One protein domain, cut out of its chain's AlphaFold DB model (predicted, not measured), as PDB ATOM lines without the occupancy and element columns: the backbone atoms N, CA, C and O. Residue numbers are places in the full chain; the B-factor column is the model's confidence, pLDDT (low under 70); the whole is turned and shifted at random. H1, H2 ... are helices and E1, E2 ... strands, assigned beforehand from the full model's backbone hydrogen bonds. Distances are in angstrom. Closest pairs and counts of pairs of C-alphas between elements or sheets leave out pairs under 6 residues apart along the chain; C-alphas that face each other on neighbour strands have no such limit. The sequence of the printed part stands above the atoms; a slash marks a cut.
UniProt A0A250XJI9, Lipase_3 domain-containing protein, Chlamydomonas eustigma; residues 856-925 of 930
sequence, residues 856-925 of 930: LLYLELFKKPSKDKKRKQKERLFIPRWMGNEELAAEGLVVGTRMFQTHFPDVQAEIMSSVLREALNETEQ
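This is residues 856 to 925 of the 930 residues of the protein "Lipase_3 domain-containing protein" of Chlamydomonas eustigma (UniProt A0A250XJI9). A twisted two-strand hairpin, E1 and E2, has the long helix H2 crossing over one face, mostly over E2, while the short helix H1 sits at the end of the hairpin where E2 finishes. The assembly is loosely built: residues 867 to 873 of the hairpin's loop stick out at its other end, and residues 889 to 901, of which 889 to 891 belong to H1, also stand free. The printed part has 70 residues, with two named strands and then two named helices in the order E1, E2, H1, H2; the sheet, E1 - E2, is antiparallel and the class is mixed. The whole is loose, with a radius of gyration of the C-alphas of 14.1 A and spans of 37 by 30 by 23 A.

Look first at E1, residues 856 to 863, and E2, residues 876 to 883, a hairpin of antiparallel strands at 150 degrees. Check N 858 and O 881, 2.8 A apart, and N 879 and O 860, 2.9 A apart, both within hydrogen-bond range. E2 bends by 51 degrees at residue 880. Next find H2, residues 905 to 923: its closest C-alphas to E2 are those of Val 915 and Phe 878, 6.1 A apart. E1 and H2 are near each other, with 5 pairs of C-alphas within 10 A. At H1, residues 885 to 891, the C-alpha of Asn 885 comes closest to E1, 7.3 A from that of Leu 856. H1 and H2 are apart. In H1 and H2 every O i to N i+4 pair is within hydrogen-bond range.

Find C-alpha 856 at (108.704, -1.613, 29.635); from there E1 runs 21.6 A to C-alpha 863. E2 covers 19.8 A from C-alpha 876 to 883, and H1 10.1 A from 885 to 891. H2 starts at C-alpha 905, (111.521, 1.052, 47.147), and runs 26.8 A to C-alpha 923, (86.977, -4.053, 37.589).

The two C-alphas farthest apart, those of Lys 870 and Glu 886, are 41.1 A apart. The printed part has no cut. The links E1 to E2 and H1 to H2 are long; E2 to H1 is tight. Look for pLDDT under 70 at residues 863 to 876 and 923 to 925; the mean of the printed part is 79.1.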
ATOM      1  N   LEU A 856     108.791  -2.664  28.617       96.19
ATOM      2  CA  LEU A 856     108.704  -1.613  29.635       96.19
ATOM      3  C   LEU A 856     107.252  -1.365  30.066       96.19
ATOM      4  O   LEU A 856     106.464  -0.811  29.297       96.19
ATOM      5  N   LEU A 857     106.918  -1.731  31.300       96.62
ATOM      6  CA  LEU A 857     105.711  -1.283  31.988       96.62
ATOM      7  C   LEU A 857     106.000   0.077  32.637       96.62
ATOM      8  O   LEU A 857     106.758   0.167  33.604       96.62
ATOM      9  N   TYR A 858     105.398   1.135  32.107       94.69
ATOM     10  CA  TYR A 858     105.557   2.496  32.605       94.69
ATOM     11  C   TYR A 858     104.335   2.916  33.425       94.69
ATOM     12  O   TYR A 858     103.207   2.875  32.937       94.69
ATOM     13  N   LEU A 859     104.553   3.332  34.673       92.75
ATOM     14  CA  LEU A 859     103.511   3.900  35.531       92.75
ATOM     15  C   LEU A 859     103.561   5.428  35.418       92.75
ATOM     16  O   LEU A 859     104.369   6.091  36.077       92.75
ATOM     17  N   GLU A 860     102.716   5.996  34.561       86.50
ATOM     18  CA  GLU A 860     102.715   7.427  34.270       86.50
ATOM     19  C   GLU A 860     102.007   8.239  35.361       86.50
ATOM     20  O   GLU A 860     100.871   7.957  35.737       86.50
ATOM     21  N   LEU A 861     102.656   9.303  35.850       83.06
ATOM     22  CA  LEU A 861     102.080  10.204  36.852       83.06
ATOM     23  C   LEU A 861     101.067  11.176  36.225       83.06
ATOM     24  O   LEU A 861     101.437  12.267  35.774       83.06
ATOM     25  N   PHE A 862      99.782  10.851  36.334       73.75
ATOM     26  CA  PHE A 862      98.689  11.744  35.978       73.75
ATOM     27  C   PHE A 862      98.267  12.628  37.169       73.75
ATOM     28  O   PHE A 862      98.193  12.207  38.327       73.75
ATOM     29  N   LYS A 863      97.972  13.905  36.902       65.44
ATOM     30  CA  LYS A 863      97.474  14.847  37.920       65.44
ATOM     31  C   LYS A 863      95.993  15.097  37.682       65.44
ATOM     32  O   LYS A 863      95.652  15.901  36.819       65.44
ATOM     33  N   LYS A 864      95.116  14.495  38.491       56.16
ATOM     34  CA  LYS A 864      93.694  14.862  38.460       56.16
ATOM     35  C   LYS A 864      93.548  16.357  38.817       56.16
ATOM     36  O   LYS A 864      94.106  16.797  39.833       56.16
ATOM     37  N   PRO A 865      92.827  17.170  38.022       52.25
ATOM     38  CA  PRO A 865      92.472  18.521  38.433       52.25
ATOM     39  C   PRO A 865      91.505  18.422  39.620       52.25
ATOM     40  O   PRO A 865      90.392  17.915  39.484       52.25
ATOM     41  N   SER A 866      91.930  18.881  40.803       47.84
ATOM     42  CA  SER A 866      91.052  18.866  41.978       47.84
ATOM     43  C   SER A 866      89.856  19.788  41.742       47.84
ATOM     44  O   SER A 866      90.027  20.998  41.575       47.84
ATOM     45  N   LYS A 867      88.648  19.215  41.784       49.19
ATOM     46  CA  LYS A 867      87.389  19.972  41.781       49.19
ATOM     47  C   LYS A 867      87.176  20.751  43.086       49.19
ATOM     48  O   LYS A 867      86.361  21.668  43.115       49.19
ATOM     49  N   ASP A 868      87.917  20.425  44.148       51.19
ATOM     50  CA  ASP A 868      87.690  20.954  45.489       51.19
ATOM     51  C   ASP A 868      88.845  21.854  45.966       51.19
ATOM     52  O   ASP A 868      89.949  21.405  46.298       51.19
ATOM     53  N   LYS A 869      88.592  23.169  46.005       52.31
ATOM     54  CA  LYS A 869      89.600  24.191  46.350       52.31
ATOM     55  C   LYS A 869      90.059  24.124  47.814       52.31
ATOM     56  O   LYS A 869      91.108  24.689  48.131       52.31
ATOM     57  N   LYS A 870      89.296  23.475  48.707       46.03
ATOM     58  CA  LYS A 870      89.597  23.428  50.151       46.03
ATOM     59  C   LYS A 870      90.554  22.295  50.534       46.03
ATOM     60  O   LYS A 870      91.370  22.481  51.435       46.03
ATOM     61  N   ARG A 871      90.534  21.160  49.827       46.66
ATOM     62  CA  ARG A 871      91.419  20.014  50.097       46.66
ATOM     63  C   ARG A 871      92.624  20.048  49.148       46.66
ATOM     64  O   ARG A 871      92.637  19.428  48.094       46.66
ATOM     65  N   LYS A 872      93.669  20.803  49.521       41.62
ATOM     66  CA  LYS A 872      94.885  21.039  48.700       41.62
ATOM     67  C   LYS A 872      95.787  19.809  48.455       41.62
ATOM     68  O   LYS A 872      96.852  19.961  47.854       41.62
ATOM     69  N   GLN A 873      95.389  18.604  48.865       42.56
ATOM     70  CA  GLN A 873      96.041  17.380  48.400       42.56
ATOM     71  C   GLN A 873      95.600  17.104  46.961       42.56
ATOM     72  O   GLN A 873      94.481  16.681  46.701       42.56
ATOM     73  N   LYS A 874      96.503  17.373  46.015       51.19
ATOM     74  CA  LYS A 874      96.365  16.886  44.643       51.19
ATOM     75  C   LYS A 874      96.529  15.371  44.676       51.19
ATOM     76  O   LYS A 874      97.659  14.907  44.842       51.19
ATOM     77  N   GLU A 875      95.431  14.640  44.531       57.44
ATOM     78  CA  GLU A 875      95.480  13.204  44.275       57.44
ATOM     79  C   GLU A 875      96.316  12.949  43.016       57.44
ATOM     80  O   GLU A 875      96.201  13.642  41.998       57.44
ATOM     81  N   ARG A 876      97.240  12.001  43.145       69.12
ATOM     82  CA  ARG A 876      98.169  11.589  42.098       69.12
ATOM     83  C   ARG A 876      97.691  10.235  41.630       69.12
ATOM     84  O   ARG A 876      97.783   9.285  42.394       69.12
ATOM     85  N   LEU A 877      97.172  10.190  40.414       80.19
ATOM     86  CA  LEU A 877      96.823   8.940  39.766       80.19
ATOM     87  C   LEU A 877      98.079   8.435  39.052       80.19
ATOM     88  O   LEU A 877      98.807   9.241  38.467       80.19
ATOM     89  N   PHE A 878      98.334   7.135  39.093       86.50
ATOM     90  CA  PHE A 878      99.353   6.518  38.253       86.50
ATOM     91  C   PHE A 878      98.658   5.608  37.245       86.50
ATOM     92  O   PHE A 878      97.899   4.726  37.631       86.50
ATOM     93  N   ILE A 879      98.874   5.855  35.955       87.31
ATOM     94  CA  ILE A 879      98.234   5.095  34.877       87.31
ATOM     95  C   ILE A 879      99.280   4.132  34.302       87.31
ATOM     96  O   ILE A 879     100.329   4.599  33.850       87.31
ATOM     97  N   PRO A 880      99.050   2.808  34.330       92.12
ATOM     98  CA  PRO A 880      99.949   1.852  33.704       92.12
ATOM     99  C   PRO A 880      99.801   1.907  32.179       92.12
ATOM    100  O   PRO A 880      98.684   1.895  31.666       92.12
ATOM    101  N   ARG A 881     100.924   1.931  31.457       92.62
ATOM    102  CA  ARG A 881     100.975   1.757  29.997       92.62
ATOM    103  C   ARG A 881     102.243   1.030  29.560       92.62
ATOM    104  O   ARG A 881     103.271   1.099  30.236       92.62
ATOM    105  N   TRP A 882     102.197   0.361  28.413       93.81
ATOM    106  CA  TRP A 882     103.411  -0.149  27.767       93.81
ATOM    107  C   TRP A 882     104.155   0.995  27.062       93.81
ATOM    108  O   TRP A 882     103.540   1.787  26.351       93.81
ATOM    109  N   MET A 883     105.472   1.078  27.252       92.44
ATOM    110  CA  MET A 883     106.334   2.129  26.691       92.44
ATOM    111  C   MET A 883     107.438   1.535  25.801       92.44
ATOM    112  O   MET A 883     107.953   0.441  26.053       92.44
ATOM    113  N   GLY A 884     107.818   2.256  24.744       91.31
ATOM    114  CA  GLY A 884     108.951   1.887  23.891       91.31
ATOM    115  C   GLY A 884     110.304   2.312  24.479       91.31
ATOM    116  O   GLY A 884     110.412   3.373  25.083       91.31
ATOM    117  N   ASN A 885     111.370   1.539  24.237       90.75
ATOM    118  CA  ASN A 885     112.735   1.934  24.635       90.75
ATOM    119  C   ASN A 885     113.161   3.283  24.016       90.75
ATOM    120  O   ASN A 885     113.705   4.128  24.720       90.75
ATOM    121  N   GLU A 886     112.858   3.522  22.733       89.31
ATOM    122  CA  GLU A 886     113.128   4.821  22.092       89.31
ATOM    123  C   GLU A 886     112.252   5.955  22.642       89.31
ATOM    124  O   GLU A 886     112.696   7.096  22.673       89.31
ATOM    125  N   GLU A 887     111.037   5.663  23.118       91.12
ATOM    126  CA  GLU A 887     110.169   6.661  23.756       91.12
ATOM    127  C   GLU A 887     110.767   7.111  25.097       91.12
ATOM    128  O   GLU A 887     110.952   8.305  25.326       91.12
ATOM    129  N   LEU A 888     111.182   6.156  25.939       90.31
ATOM    130  CA  LEU A 888     111.881   6.436  27.195       90.31
ATOM    131  C   LEU A 888     113.197   7.201  26.962       90.31
ATOM    132  O   LEU A 888     113.489   8.172  27.664       90.31
ATOM    133  N   ALA A 889     113.981   6.796  25.956       87.06
ATOM    134  CA  ALA A 889     115.219   7.476  25.581       87.06
ATOM    135  C   ALA A 889     114.965   8.903  25.052       87.06
ATOM    136  O   ALA A 889     115.751   9.813  25.336       87.06
ATOM    137  N   ALA A 890     113.859   9.120  24.330       87.69
ATOM    138  CA  ALA A 890     113.435  10.427  23.832       87.69
ATOM    139  C   ALA A 890     112.887  11.355  24.931       87.69
ATOM    140  O   ALA A 890     113.019  12.575  24.804       87.69
ATOM    141  N   GLU A 891     112.336  10.831  26.031       86.56
ATOM    142  CA  GLU A 891     112.004  11.652  27.205       86.56
ATOM    143  C   GLU A 891     113.259  12.150  27.952       86.56
ATOM    144  O   GLU A 891     113.257  13.260  28.485       86.56
ATOM    145  N   GLY A 892     114.341  11.361  27.977       88.19
ATOM    146  CA  GLY A 892     115.611  11.733  28.613       88.19
ATOM    147  C   GLY A 892     115.545  11.873  30.144       88.19
ATOM    148  O   GLY A 892     114.655  11.332  30.807       88.19
ATOM    149  N   LEU A 893     116.517  12.591  30.730       89.19
ATOM    150  CA  LEU A 893     116.630  12.801  32.181       89.19
ATOM    151  C   LEU A 893     115.720  13.941  32.673       89.19
ATOM    152  O   LEU A 893     116.046  15.125  32.587       89.19
ATOM    153  N   VAL A 894     114.590  13.589  33.290       88.69
ATOM    154  CA  VAL A 894     113.599  14.564  33.775       88.69
ATOM    155  C   VAL A 894     114.016  15.199  35.113       88.69
ATOM    156  O   VAL A 894     113.507  14.848  36.181       88.69
ATOM    157  N   VAL A 895     114.922  16.181  35.054       88.00
ATOM    158  CA  VAL A 895     115.389  16.950  36.227       88.00
ATOM    159  C   VAL A 895     114.227  17.515  37.062       88.00
ATOM    160  O   VAL A 895     113.399  18.298  36.588       88.00
ATOM    161  N   GLY A 896     114.176  17.159  38.348       83.25
ATOM    162  CA  GLY A 896     113.183  17.680  39.285       83.25
ATOM    163  C   GLY A 896     113.282  17.073  40.684       83.25
ATOM    164  O   GLY A 896     113.840  16.002  40.879       83.25
ATOM    165  N   THR A 897     112.663  17.723  41.674       74.25
ATOM    166  CA  THR A 897     112.804  17.379  43.109       74.25
ATOM    167  C   THR A 897     112.357  15.966  43.504       74.25
ATOM    168  O   THR A 897     112.617  15.546  44.626       74.25
ATOM    169  N   ARG A 898     111.670  15.240  42.613       76.06
ATOM    170  CA  ARG A 898     111.224  13.859  42.841       76.06
ATOM    171  C   ARG A 898     111.998  12.795  42.061       76.06
ATOM    172  O   ARG A 898     111.711  11.632  42.288       76.06
ATOM    173  N   MET A 899     112.959  13.160  41.206       83.94
ATOM    174  CA  MET A 899     113.639  12.202  40.314       83.94
ATOM    175  C   MET A 899     114.360  11.072  41.066       83.94
ATOM    176  O   MET A 899     114.339   9.930  40.627       83.94
ATOM    177  N   PHE A 900     114.921  11.386  42.239       82.12
ATOM    178  CA  PHE A 900     115.468  10.404  43.181       82.12
ATOM    179  C   PHE A 900     114.392   9.826  44.114       82.12
ATOM    180  O   PHE A 900     114.431   8.653  44.454       82.12
ATOM    181  N   GLN A 901     113.412  10.639  44.532       81.31
ATOM    182  CA  GLN A 901     112.387  10.213  45.496       81.31
ATOM    183  C   GLN A 901     111.522   9.064  44.968       81.31
ATOM    184  O   GLN A 901     111.142   8.201  45.744       81.31
ATOM    185  N   THR A 902     111.213   9.035  43.667       84.50
ATOM    186  CA  THR A 902     110.455   7.932  43.053       84.50
ATOM    187  C   THR A 902     111.278   6.666  42.829       84.50
ATOM    188  O   THR A 902     110.688   5.653  42.480       84.50
ATOM    189  N   HIS A 903     112.600   6.703  43.037       88.50
ATOM    190  CA  HIS A 903     113.446   5.515  42.942       88.50
ATOM    191  C   HIS A 903     113.429   4.666  44.221       88.50
ATOM    192  O   HIS A 903     113.675   3.468  44.156       88.50
ATOM    193  N   PHE A 904     113.149   5.249  45.394       85.25
ATOM    194  CA  PHE A 904     113.224   4.489  46.643       85.25
ATOM    195  C   PHE A 904     112.133   3.398  46.719       85.25
ATOM    196  O   PHE A 904     110.983   3.665  46.350       85.25
ATOM    197  N   PRO A 905     112.459   2.175  47.194       85.38
ATOM    198  CA  PRO A 905     111.521   1.052  47.147       85.38
ATOM    199  C   PRO A 905     110.232   1.242  47.958       85.38
ATOM    200  O   PRO A 905     109.199   0.700  47.587       85.38
ATOM    201  N   ASP A 906     110.255   2.036  49.029       83.31
ATOM    202  CA  ASP A 906     109.063   2.411  49.804       83.31
ATOM    203  C   ASP A 906     108.059   3.214  48.960       83.31
ATOM    204  O   ASP A 906     106.869   2.897  48.927       83.31
ATOM    205  N   VAL A 907     108.548   4.206  48.211       87.44
ATOM    206  CA  VAL A 907     107.735   5.032  47.308       87.44
ATOM    207  C   VAL A 907     107.234   4.213  46.118       87.44
ATOM    208  O   VAL A 907     106.081   4.368  45.714       87.44
ATOM    209  N   GLN A 908     108.061   3.321  45.564       90.19
ATOM    210  CA  GLN A 908     107.627   2.421  44.491       90.19
ATOM    211  C   GLN A 908     106.554   1.427  44.966       90.19
ATOM    212  O   GLN A 908     105.580   1.218  44.244       90.19
ATOM    213  N   ALA A 909     106.673   0.877  46.183       89.06
ATOM    214  CA  ALA A 909     105.685  -0.038  46.761       89.06
ATOM    215  C   ALA A 909     104.332   0.656  46.963       89.06
ATOM    216  O   ALA A 909     103.303   0.136  46.534       89.06
ATOM    217  N   GLU A 910     104.329   1.858  47.555       89.06
ATOM    218  CA  GLU A 910     103.107   2.649  47.745       89.06
ATOM    219  C   GLU A 910     102.399   2.912  46.406       89.06
ATOM    220  O   GLU A 910     101.181   2.752  46.305       89.06
ATOM    221  N   ILE A 911     103.160   3.270  45.365       90.12
ATOM    222  CA  ILE A 911     102.621   3.528  44.026       90.12
ATOM    223  C   ILE A 911     102.072   2.243  43.399       90.12
ATOM    224  O   ILE A 911     100.931   2.252  42.938       90.12
ATOM    225  N   MET A 912     102.826   1.141  43.415       90.38
ATOM    226  CA  MET A 912     102.414  -0.137  42.823       90.38
ATOM    227  C   MET A 912     101.102  -0.646  43.433       90.38
ATOM    228  O   MET A 912     100.128  -0.887  42.715       90.38
ATOM    229  N   SER A 913     101.033  -0.711  44.765       89.81
ATOM    230  CA  SER A 913      99.831  -1.161  45.466       89.81
ATOM    231  C   SER A 913      98.672  -0.155  45.368       89.81
ATOM    232  O   SER A 913      97.520  -0.538  45.575       89.81
ATOM    233  N   SER A 914      98.932   1.123  45.058       89.38
ATOM    234  CA  SER A 914      97.881   2.094  44.721       89.38
ATOM    235  C   SER A 914      97.298   1.826  43.333       89.38
ATOM    236  O   SER A 914      96.081   1.713  43.218       89.38
ATOM    237  N   VAL A 915      98.146   1.650  42.311       89.44
ATOM    238  CA  VAL A 915      97.722   1.337  40.932       89.44
ATOM    239  C   VAL A 915      96.921   0.040  40.886       89.44
ATOM    240  O   VAL A 915      95.846  -0.001  40.292       89.44
ATOM    241  N   LEU A 916      97.397  -1.009  41.566       90.69
ATOM    242  CA  LEU A 916      96.681  -2.280  41.639       90.69
ATOM    243  C   LEU A 916      95.308  -2.126  42.314       90.69
ATOM    244  O   LEU A 916      94.322  -2.677  41.831       90.69
ATOM    245  N   ARG A 917      95.213  -1.346  43.399       89.19
ATOM    246  CA  ARG A 917      93.938  -1.087  44.091       89.19
ATOM    247  C   ARG A 917      92.959  -0.302  43.218       89.19
ATOM    248  O   ARG A 917      91.769  -0.585  43.247       89.19
ATOM    249  N   GLU A 918      93.444   0.668  42.449       86.38
ATOM    250  CA  GLU A 918      92.618   1.428  41.507       86.38
ATOM    251  C   GLU A 918      92.102   0.528  40.371       86.38
ATOM    252  O   GLU A 918      90.900   0.514  40.119       86.38
ATOM    253  N   ALA A 919      92.955  -0.323  39.785       86.00
ATOM    254  CA  ALA A 919      92.555  -1.283  38.750       86.00
ATOM    255  C   ALA A 919      91.569  -2.365  39.252       86.00
ATOM    256  O   ALA A 919      90.671  -2.786  38.518       86.00
ATOM    257  N   LEU A 920      91.693  -2.802  40.512       87.25
ATOM    258  CA  LEU A 920      90.711  -3.686  41.158       87.25
ATOM    259  C   LEU A 920      89.362  -2.973  41.352       87.25
ATOM    260  O   LEU A 920      88.327  -3.490  40.943       87.25
ATOM    261  N   ASN A 921      89.367  -1.743  41.873       83.81
ATOM    262  CA  ASN A 921      88.141  -0.958  42.059       83.81
ATOM    263  C   ASN A 921      87.416  -0.638  40.735       83.81
ATOM    264  O   ASN A 921      86.194  -0.492  40.730       83.81
ATOM    265  N   GLU A 922      88.145  -0.493  39.623       76.94
ATOM    266  CA  GLU A 922      87.558  -0.292  38.289       76.94
ATOM    267  C   GLU A 922      86.964  -1.581  37.702       76.94
ATOM    268  O   GLU A 922      85.962  -1.513  36.995       76.94
ATOM    269  N   THR A 923      87.520  -2.753  38.030       68.75
ATOM    270  CA  THR A 923      86.977  -4.053  37.589       68.75
ATOM    271  C   THR A 923      85.809  -4.554  38.445       68.75
ATOM    272  O   THR A 923      84.998  -5.340  37.957       68.75
ATOM    273  N   GLU A 924      85.665  -4.069  39.682       63.00
ATOM    274  CA  GLU A 924      84.535  -4.391  40.571       63.00
ATOM    275  C   GLU A 924      83.301  -3.485  40.388       63.00
ATOM    276  O   GLU A 924      82.222  -3.814  40.887       63.00
ATOM    277  N   GLN A 925      83.402  -2.364  39.661       48.00
ATOM    278  CA  GLN A 925      82.227  -1.544  39.347       48.00
ATOM    279  C   GLN A 925      81.394  -2.204  38.235       48.00
ATOM    280  O   GLN A 925      81.864  -2.294  37.098       48.00
TER     281      GLN A 925